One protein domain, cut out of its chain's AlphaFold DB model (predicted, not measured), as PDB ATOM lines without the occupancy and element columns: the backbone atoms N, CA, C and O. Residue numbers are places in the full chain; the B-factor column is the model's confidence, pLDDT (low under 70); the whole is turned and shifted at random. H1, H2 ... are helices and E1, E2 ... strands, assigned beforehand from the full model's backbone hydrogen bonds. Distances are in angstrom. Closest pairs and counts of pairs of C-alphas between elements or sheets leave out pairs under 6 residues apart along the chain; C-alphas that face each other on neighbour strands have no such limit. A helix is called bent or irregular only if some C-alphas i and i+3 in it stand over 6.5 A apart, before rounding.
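AT A GLANCE: This is residues 69 to 129 of the 129 residues of an uncharacterized protein of Methylobacterium platani (UniProt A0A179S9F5). A strongly twisted, curled sheet of four strands makes the body, with the long, bent strand E3 running through its middle and one short helix, H1, at one end, where it only grazes the sheet. The link from E1 to E2 carries the chain from one edge of the sheet to the other. You have 61 printed residues with four named strands and one named helix, which follow along the chain as E1, E2, E3, E4, H1; the sheet runs E1 E4 E3 E2, antiparallel throughout, and the class is mixed, helices and strands. The whole is compact, with a radius of gyration of the C-alphas of 11.1 A, and elongated, spanning 32 by 20 by 19 A.

HOW THE PARTS SIT: Start at edge strand E1, residues 78 to 81; beside it you find E4, residues 112 to 117, with N 80 and O 113 at 2.8 A. Next comes E3, residues 99 to 109, where N 106 and O 114 of E4 are 2.9 A apart. E3 bends by 75 degrees at residue 106. On its other side look for edge strand E2, residues 92 to 96, with N 94 and O 103 at 2.8 A. E2, E3 and E4 form a meander, each strand the antiparallel neighbour of the one before, in two hairpins; with E1, the neighbour of E4, they form a Greek key. H1, residues 120 to 126, has every O i to N i+4 pair within hydrogen-bond range; its closest C-alpha pair with E3 is Ala 123 and Tyr 101, 7.8 A.

IN THESE COORDINATES: Find C-alpha 78 at (54.651, -11.289, -55.362), where E1 begins, 10.2 A long. E2 measures 12.3 A, E3 22.9 A and E4 16.7 A. H1, 9.7 A long, ends at C-alpha 126, (64.938, -7.285, -36.410).

THE WHOLE: The C-alphas farthest apart, of Leu 84 and Val 124, are 32.2 A apart. The printed part has no cut and no long link, and no printed residue is under 70 in pLDDT.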
ATOM      1  N   SER A  69      62.639  -1.685 -52.844       93.81
ATOM      2  CA  SER A  69      62.230  -1.471 -54.240       93.81
ATOM      3  C   SER A  69      63.347  -1.785 -55.239       93.81
ATOM      4  O   SER A  69      63.061  -2.278 -56.328       93.81
ATOM      5  N   ARG A  70      64.620  -1.558 -54.878       94.06
ATOM      6  CA  ARG A  70      65.779  -1.889 -55.727       94.06
ATOM      7  C   ARG A  70      65.868  -3.382 -56.046       94.06
ATOM      8  O   ARG A  70      66.312  -3.733 -57.134       94.06
ATOM      9  N   VAL A  71      65.401  -4.239 -55.141       94.50
ATOM     10  CA  VAL A  71      65.354  -5.697 -55.339       94.50
ATOM     11  C   VAL A  71      64.000  -6.200 -55.850       94.50
ATOM     12  O   VAL A  71      63.720  -7.397 -55.824       94.50
ATOM     13  N   GLY A  72      63.148  -5.286 -56.324       94.31
ATOM     14  CA  GLY A  72      61.851  -5.611 -56.916       94.31
ATOM     15  C   GLY A  72      60.783  -6.031 -55.907       94.31
ATOM     16  O   GLY A  72      59.776  -6.614 -56.305       94.31
ATOM     17  N   LEU A  73      60.980  -5.751 -54.615       96.25
ATOM     18  CA  LEU A  73      60.018  -6.083 -53.571       96.25
ATOM     19  C   LEU A  73      59.169  -4.868 -53.187       96.25
ATOM     20  O   LEU A  73      59.646  -3.737 -53.083       96.25
ATOM     21  N   GLY A  74      57.889  -5.130 -52.933       94.50
ATOM     22  CA  GLY A  74      56.935  -4.169 -52.386       94.50
ATOM     23  C   GLY A  74      56.130  -4.788 -51.247       94.50
ATOM     24  O   GLY A  74      56.274  -5.968 -50.943       94.50
ATOM     25  N   GLU A  75      55.260  -4.001 -50.617       92.56
ATOM     26  CA  GLU A  75      54.467  -4.445 -49.454       92.56
ATOM     27  C   GLU A  75      53.507  -5.599 -49.791       92.56
ATOM     28  O   GLU A  75      53.173  -6.420 -48.936       92.56
ATOM     29  N   ARG A  76      53.072  -5.692 -51.053       95.12
ATOM     30  CA  ARG A  76      52.216  -6.781 -51.523       95.12
ATOM     31  C   ARG A  76      53.060  -7.998 -51.900       95.12
ATOM     32  O   ARG A  76      54.011  -7.836 -52.666       95.12
ATOM     33  N   PRO A  77      52.678  -9.208 -51.459       96.38
ATOM     34  CA  PRO A  77      53.356 -10.423 -51.879       96.38
ATOM     35  C   PRO A  77      53.333 -10.608 -53.395       96.38
ATOM     36  O   PRO A  77      52.279 -10.515 -54.029       96.38
ATOM     37  N   PHE A  78      54.489 -10.937 -53.960       96.44
ATOM     38  CA  PHE A  78      54.651 -11.289 -55.362       96.44
ATOM     39  C   PHE A  78      55.159 -12.724 -55.497       96.44
ATOM     40  O   PHE A  78      55.948 -13.193 -54.677       96.44
ATOM     41  N   ARG A  79      54.677 -13.441 -56.518       97.25
ATOM     42  CA  ARG A  79      55.041 -14.841 -56.764       97.25
ATOM     43  C   ARG A  79      56.336 -14.920 -57.565       97.25
ATOM     44  O   ARG A  79      56.410 -14.385 -58.665       97.25
ATOM     45  N   PHE A  80      57.281 -15.712 -57.078       95.62
ATOM     46  CA  PHE A  80      58.518 -16.055 -57.765       95.62
ATOM     47  C   PHE A  80      58.592 -17.565 -58.001       95.62
ATOM     48  O   PHE A  80      58.155 -18.371 -57.173       95.62
ATOM     49  N   SER A  81      59.143 -17.954 -59.148       96.56
ATOM     50  CA  SER A  81      59.503 -19.347 -59.414       96.56
ATOM     51  C   SER A  81      60.739 -19.716 -58.600       96.56
ATOM     52  O   SER A  81      61.679 -18.930 -58.514       96.56
ATOM     53  N   ALA A  82      60.750 -20.918 -58.035       94.75
ATOM     54  CA  ALA A  82      61.852 -21.429 -57.235       94.75
ATOM     55  C   ALA A  82      62.222 -22.850 -57.681       94.75
ATOM     56  O   ALA A  82      61.374 -23.615 -58.153       94.75
ATOM     57  N   ALA A  83      63.501 -23.198 -57.545       94.44
ATOM     58  CA  ALA A  83      63.974 -24.553 -57.793       94.44
ATOM     59  C   ALA A  83      63.364 -25.543 -56.783       94.44
ATOM     60  O   ALA A  83      62.973 -25.164 -55.679       94.44
ATOM     61  N   LEU A  84      63.302 -26.826 -57.148       95.12
ATOM     62  CA  LEU A  84      62.949 -27.871 -56.184       95.12
ATOM     63  C   LEU A  84      63.985 -27.893 -55.052       95.12
ATOM     64  O   LEU A  84      65.183 -27.847 -55.320       95.12
ATOM     65  N   GLY A  85      63.518 -27.970 -53.803       93.62
ATOM     66  CA  GLY A  85      64.398 -27.966 -52.630       93.62
ATOM     67  C   GLY A  85      64.966 -26.589 -52.267       93.62
ATOM     68  O   GLY A  85      66.011 -26.518 -51.635       93.62
ATOM     69  N   HIS A  86      64.297 -25.495 -52.648       94.00
ATOM     70  CA  HIS A  86      64.767 -24.118 -52.427       94.00
ATOM     71  C   HIS A  86      64.930 -23.677 -50.959       94.00
ATOM     72  O   HIS A  86      65.451 -22.595 -50.718       94.00
ATOM     73  N   GLY A  87      64.420 -24.425 -49.978       94.81
ATOM     74  CA  GLY A  87      64.602 -24.123 -48.550       94.81
ATOM     75  C   GLY A  87      63.804 -22.941 -47.974       94.81
ATOM     76  O   GLY A  87      63.722 -22.832 -46.762       94.81
ATOM     77  N   TYR A  88      63.187 -22.076 -48.789       96.38
ATOM     78  CA  TYR A  88      62.238 -21.069 -48.283       96.38
ATOM     79  C   TYR A  88      61.059 -21.663 -47.498       96.38
ATOM     80  O   TYR A  88      60.358 -22.559 -47.979       96.38
ATOM     81  N   GLU A  89      60.792 -21.058 -46.349       96.88
ATOM     82  CA  GLU A  89      59.710 -21.365 -45.421       96.88
ATOM     83  C   GLU A  89      58.774 -20.161 -45.308       96.88
ATOM     84  O   GLU A  89      59.184 -19.017 -45.517       96.88
ATOM     85  N   ALA A  90      57.494 -20.417 -45.044       96.06
ATOM     86  CA  ALA A  90      56.541 -19.343 -44.785       96.06
ATOM     87  C   ALA A  90      56.841 -18.679 -43.431       96.06
ATOM     88  O   ALA A  90      57.325 -19.333 -42.515       96.06
ATOM     89  N   ASP A  91      56.534 -17.389 -43.338       93.81
ATOM     90  CA  ASP A  91      56.738 -16.511 -42.184       93.81
ATOM     91  C   ASP A  91      58.208 -16.312 -41.769       93.81
ATOM     92  O   ASP A  91      58.496 -15.796 -40.690       93.81
ATOM     93  N   THR A  92      59.142 -16.630 -42.672       96.12
ATOM     94  CA  THR A  92      60.584 -16.421 -42.487       96.12
ATOM     95  C   THR A  92      61.094 -15.260 -43.345       96.12
ATOM     96  O   THR A  92      60.635 -15.041 -44.474       96.12
ATOM     97  N   VAL A  93      62.054 -14.505 -42.805       96.25
ATOM     98  CA  VAL A  93      62.729 -13.393 -43.488       96.25
ATOM     99  C   VAL A  93      64.079 -13.847 -44.032       96.25
ATOM    100  O   VAL A  93      64.845 -14.508 -43.336       96.25
ATOM    101  N   TYR A  94      64.369 -13.464 -45.273       96.19
ATOM    102  CA  TYR A  94      65.565 -13.860 -46.007       96.19
ATOM    103  C   TYR A  94      66.269 -12.665 -46.643       96.19
ATOM    104  O   TYR A  94      65.657 -11.634 -46.952       96.19
ATOM    105  N   ASP A  95      67.548 -12.876 -46.932       95.44
ATOM    106  CA  ASP A  95      68.297 -12.078 -47.890       95.44
ATOM    107  C   ASP A  95      67.719 -12.272 -49.294       95.44
ATOM    108  O   ASP A  95      67.251 -13.355 -49.660       95.44
ATOM    109  N   TRP A  96      67.760 -11.224 -50.111       95.31
ATOM    110  CA  TRP A  96      67.224 -11.280 -51.462       95.31
ATOM    111  C   TRP A  96      67.956 -10.346 -52.412       95.31
ATOM    112  O   TRP A  96      68.135  -9.164 -52.132       95.31
ATOM    113  N   ALA A  97      68.368 -10.889 -53.562       91.94
ATOM    114  CA  ALA A  97      69.063 -10.161 -54.626       91.94
ATOM    115  C   ALA A  97      70.235  -9.277 -54.131       91.94
ATOM    116  O   ALA A  97      70.442  -8.174 -54.632       91.94
ATOM    117  N   GLY A  98      71.007  -9.780 -53.159       91.19
ATOM    118  CA  GLY A  98      72.176  -9.094 -52.594       91.19
ATOM    119  C   GLY A  98      71.876  -8.125 -51.448       91.19
ATOM    120  O   GLY A  98      72.796  -7.474 -50.965       91.19
ATOM    121  N   GLU A  99      70.622  -8.030 -51.002       92.38
ATOM    122  CA  GLU A  99      70.224  -7.236 -49.841       92.38
ATOM    123  C   GLU A  99      69.845  -8.130 -48.661       92.38
ATOM    124  O   GLU A  99      69.065  -9.068 -48.806       92.38
ATOM    125  N   GLU A 100      70.377  -7.798 -47.490       92.12
ATOM    126  CA  GLU A 100      70.176  -8.549 -46.252       92.12
ATOM    127  C   GLU A 100      68.772  -8.349 -45.652       92.12
ATOM    128  O   GLU A 100      68.311  -7.211 -45.534       92.12
ATOM    129  N   TYR A 101      68.107  -9.442 -45.266       90.88
ATOM    130  CA  TYR A 101      66.818  -9.468 -44.554       90.88
ATOM    131  C   TYR A 101      65.700  -8.568 -45.121       90.88
ATOM    132  O   TYR A 101      64.892  -8.008 -44.379       90.88
ATOM    133  N   VAL A 102      65.612  -8.419 -46.444       94.69
ATOM    134  CA  VAL A 102      64.586  -7.568 -47.085       94.69
ATOM    135  C   VAL A 102      63.342  -8.329 -47.551       94.69
ATOM    136  O   VAL A 102      62.339  -7.691 -47.887       94.69
ATOM    137  N   ALA A 103      63.372  -9.666 -47.587       96.81
ATOM    138  CA  ALA A 103      62.294 -10.487 -48.137       96.81
ATOM    139  C   ALA A 103      61.577 -11.311 -47.067       96.81
ATOM    140  O   ALA A 103      62.119 -12.291 -46.568       96.81
ATOM    141  N   ALA A 104      60.321 -10.974 -46.777       97.62
ATOM    142  CA  ALA A 104      59.448 -11.816 -45.965       97.62
ATOM    143  C   ALA A 104      58.722 -12.820 -46.867       97.62
ATOM    144  O   ALA A 104      57.945 -12.431 -47.750       97.62
ATOM    145  N   CYS A 105      58.963 -14.110 -46.648       97.62
ATOM    146  CA  CYS A 105      58.270 -15.177 -47.349       97.62
ATOM    147  C   CYS A 105      56.912 -15.423 -46.698       97.62
ATOM    148  O   CYS A 105      56.832 -15.915 -45.587       97.62
ATOM    149  N   VAL A 106      55.823 -15.098 -47.389       97.62
ATOM    150  CA  VAL A 106      54.465 -15.291 -46.845       97.62
ATOM    151  C   VAL A 106      53.897 -16.670 -47.163       97.62
ATOM    152  O   VAL A 106      52.905 -17.100 -46.586       97.62
ATOM    153  N   ARG A 107      54.466 -17.343 -48.165       97.56
ATOM    154  CA  ARG A 107      54.027 -18.663 -48.605       97.56
ATOM    155  C   ARG A 107      55.123 -19.320 -49.421       97.56
ATOM    156  O   ARG A 107      55.649 -18.712 -50.352       97.56
ATOM    157  N   ALA A 108      55.352 -20.599 -49.162       97.25
ATOM    158  CA  ALA A 108      56.210 -21.450 -49.970       97.25
ATOM    159  C   ALA A 108      55.451 -22.698 -50.443       97.25
ATOM    160  O   ALA A 108      54.539 -23.203 -49.791       97.25
ATOM    161  N   THR A 109      55.811 -23.181 -51.625       96.19
ATOM    162  CA  THR A 109      55.349 -24.438 -52.229       96.19
ATOM    163  C   THR A 109      56.540 -25.073 -52.931       96.19
ATOM    164  O   THR A 109      57.498 -24.371 -53.213       96.19
ATOM    165  N   ALA A 110      56.465 -26.342 -53.336       95.19
ATOM    166  CA  ALA A 110      57.610 -27.056 -53.917       95.19
ATOM    167  C   ALA A 110      58.351 -26.343 -55.075       95.19
ATOM    168  O   ALA A 110      59.514 -26.647 -55.322       95.19
ATOM    169  N   ARG A 111      57.692 -25.445 -55.823       96.81
ATOM    170  CA  ARG A 111      58.287 -24.742 -56.979       96.81
ATOM    171  C   ARG A 111      58.060 -23.233 -56.997       96.81
ATOM    172  O   ARG A 111      58.403 -22.575 -57.980       96.81
ATOM    173  N   CYS A 112      57.416 -22.672 -55.981       97.25
ATOM    174  CA  CYS A 112      57.072 -21.253 -55.966       97.25
ATOM    175  C   CYS A 112      57.107 -20.699 -54.553       97.25
ATOM    176  O   CYS A 112      56.647 -21.360 -53.620       97.25
ATOM    177  N   VAL A 113      57.542 -19.450 -54.451       97.62
ATOM    178  CA  VAL A 113      57.549 -18.666 -53.216       97.62
ATOM    179  C   VAL A 113      56.819 -17.350 -53.440       97.62
ATOM    180  O   VAL A 113      56.783 -16.828 -54.554       97.62
ATOM    181  N   TRP A 114      56.209 -16.827 -52.386       98.25
ATOM    182  CA  TRP A 114      55.576 -15.519 -52.380       98.25
ATOM    183  C   TRP A 114      56.329 -14.654 -51.396       98.25
ATOM    184  O   TRP A 114      56.316 -14.932 -50.198       98.25
ATOM    185  N   LEU A 115      56.977 -13.618 -51.908       98.00
ATOM    186  CA  LEU A 115      57.789 -12.718 -51.106       98.00
ATOM    187  C   LEU A 115      57.174 -11.326 -51.137       98.00
ATOM    188  O   LEU A 115      56.706 -10.871 -52.183       98.00
ATOM    189  N   ARG A 116      57.198 -10.647 -49.998       97.88
ATOM    190  CA  ARG A 116      56.971  -9.203 -49.899       97.88
ATOM    191  C   ARG A 116      58.208  -8.538 -49.311       97.88
ATOM    192  O   ARG A 116      59.032  -9.195 -48.679       97.88
ATOM    193  N   ALA A 117      58.295  -7.227 -49.472       97.50
ATOM    194  CA  ALA A 117      59.230  -6.418 -48.712       97.50
ATOM    195  C   ALA A 117      58.930  -6.541 -47.210       97.50
ATOM    196  O   ALA A 117      57.766  -6.497 -46.789       97.50
ATOM    197  N   VAL A 118      59.985  -6.663 -46.411       96.56
ATOM    198  CA  VAL A 118      59.922  -6.436 -44.965       96.56
ATOM    199  C   VAL A 118      59.574  -4.964 -44.731       96.56
ATOM    200  O   VAL A 118      60.140  -4.068 -45.365       96.56
ATOM    201  N   THR A 119      58.600  -4.697 -43.868       94.88
ATOM    202  CA  THR A 119      58.215  -3.325 -43.508       94.88
ATOM    203  C   THR A 119      59.319  -2.659 -42.692       94.88
ATOM    204  O   THR A 119      60.171  -3.329 -42.115       94.88
ATOM    205  N   TYR A 120      59.323  -1.327 -42.626       93.81
ATOM    206  CA  TYR A 120      60.336  -0.622 -41.839       93.81
ATOM    207  C   TYR A 120      60.236  -0.977 -40.347       93.81
ATOM    208  O   TYR A 120      61.245  -1.183 -39.688       93.81
ATOM    209  N   GLU A 121      59.022  -1.115 -39.825       94.06
ATOM    210  CA  GLU A 121      58.757  -1.489 -38.437       94.06
ATOM    211  C   GLU A 121      59.253  -2.907 -38.103       94.06
ATOM    212  O   GLU A 121      59.844  -3.134 -37.044       94.06
ATOM    213  N   GLU A 122      59.066  -3.859 -39.021       93.75
ATOM    214  CA  GLU A 122      59.628  -5.209 -38.897       93.75
ATOM    215  C   GLU A 122      61.158  -5.177 -38.957       93.75
ATOM    216  O   GLU A 122      61.815  -5.790 -38.121       93.75
ATOM    217  N   ALA A 123      61.734  -4.413 -39.888       92.88
ATOM    218  CA  ALA A 123      63.180  -4.267 -40.017       92.88
ATOM    219  C   ALA A 123      63.819  -3.652 -38.759       92.88
ATOM    220  O   ALA A 123      64.873  -4.106 -38.314       92.88
ATOM    221  N   VAL A 124      63.161  -2.667 -38.138       94.38
ATOM    222  CA  VAL A 124      63.585  -2.096 -36.848       94.38
ATOM    223  C   VAL A 124      63.539  -3.157 -35.751       94.38
ATOM    224  O   VAL A 124      64.487  -3.281 -34.982       94.38
ATOM    225  N   SER A 125      62.471  -3.956 -35.700       92.75
ATOM    226  CA  SER A 125      62.320  -5.029 -34.707       92.75
ATOM    227  C   SER A 125      63.380  -6.127 -34.856       92.75
ATOM    228  O   SER A 125      63.777  -6.739 -33.869       92.75
ATOM    229  N   LEU A 126      63.858  -6.352 -36.082       87.69
ATOM    230  CA  LEU A 126      64.938  -7.285 -36.410       87.69
ATOM    231  C   LEU A 126      66.344  -6.679 -36.231       87.69
ATOM    232  O   LEU A 126      67.324  -7.415 -36.275       87.69
ATOM    233  N   GLY A 127      66.459  -5.360 -36.029       90.50
ATOM    234  CA  GLY A 127      67.742  -4.660 -35.892       90.50
ATOM    235  C   GLY A 127      68.515  -4.475 -37.203       90.50
ATOM    236  O   GLY A 127      69.732  -4.314 -37.167       90.50
ATOM    237  N   VAL A 128      67.827  -4.508 -38.350       85.62
ATOM    238  CA  VAL A 128      68.438  -4.472 -39.699       85.62
ATOM    239  C   VAL A 128      68.112  -3.200 -40.491       85.62
ATOM    240  O   VAL A 128      68.573  -3.053 -41.625       85.62
ATOM    241  N   ALA A 129      67.292  -2.315 -39.913       78.81
ATOM    242  CA  ALA A 129      66.815  -1.065 -40.511       78.81
ATOM    243  C   ALA A 129      67.839   0.077 -40.497       78.81
ATOM    244  O   ALA A 129      68.559   0.224 -39.486       78.81
TER     245      ALA A 129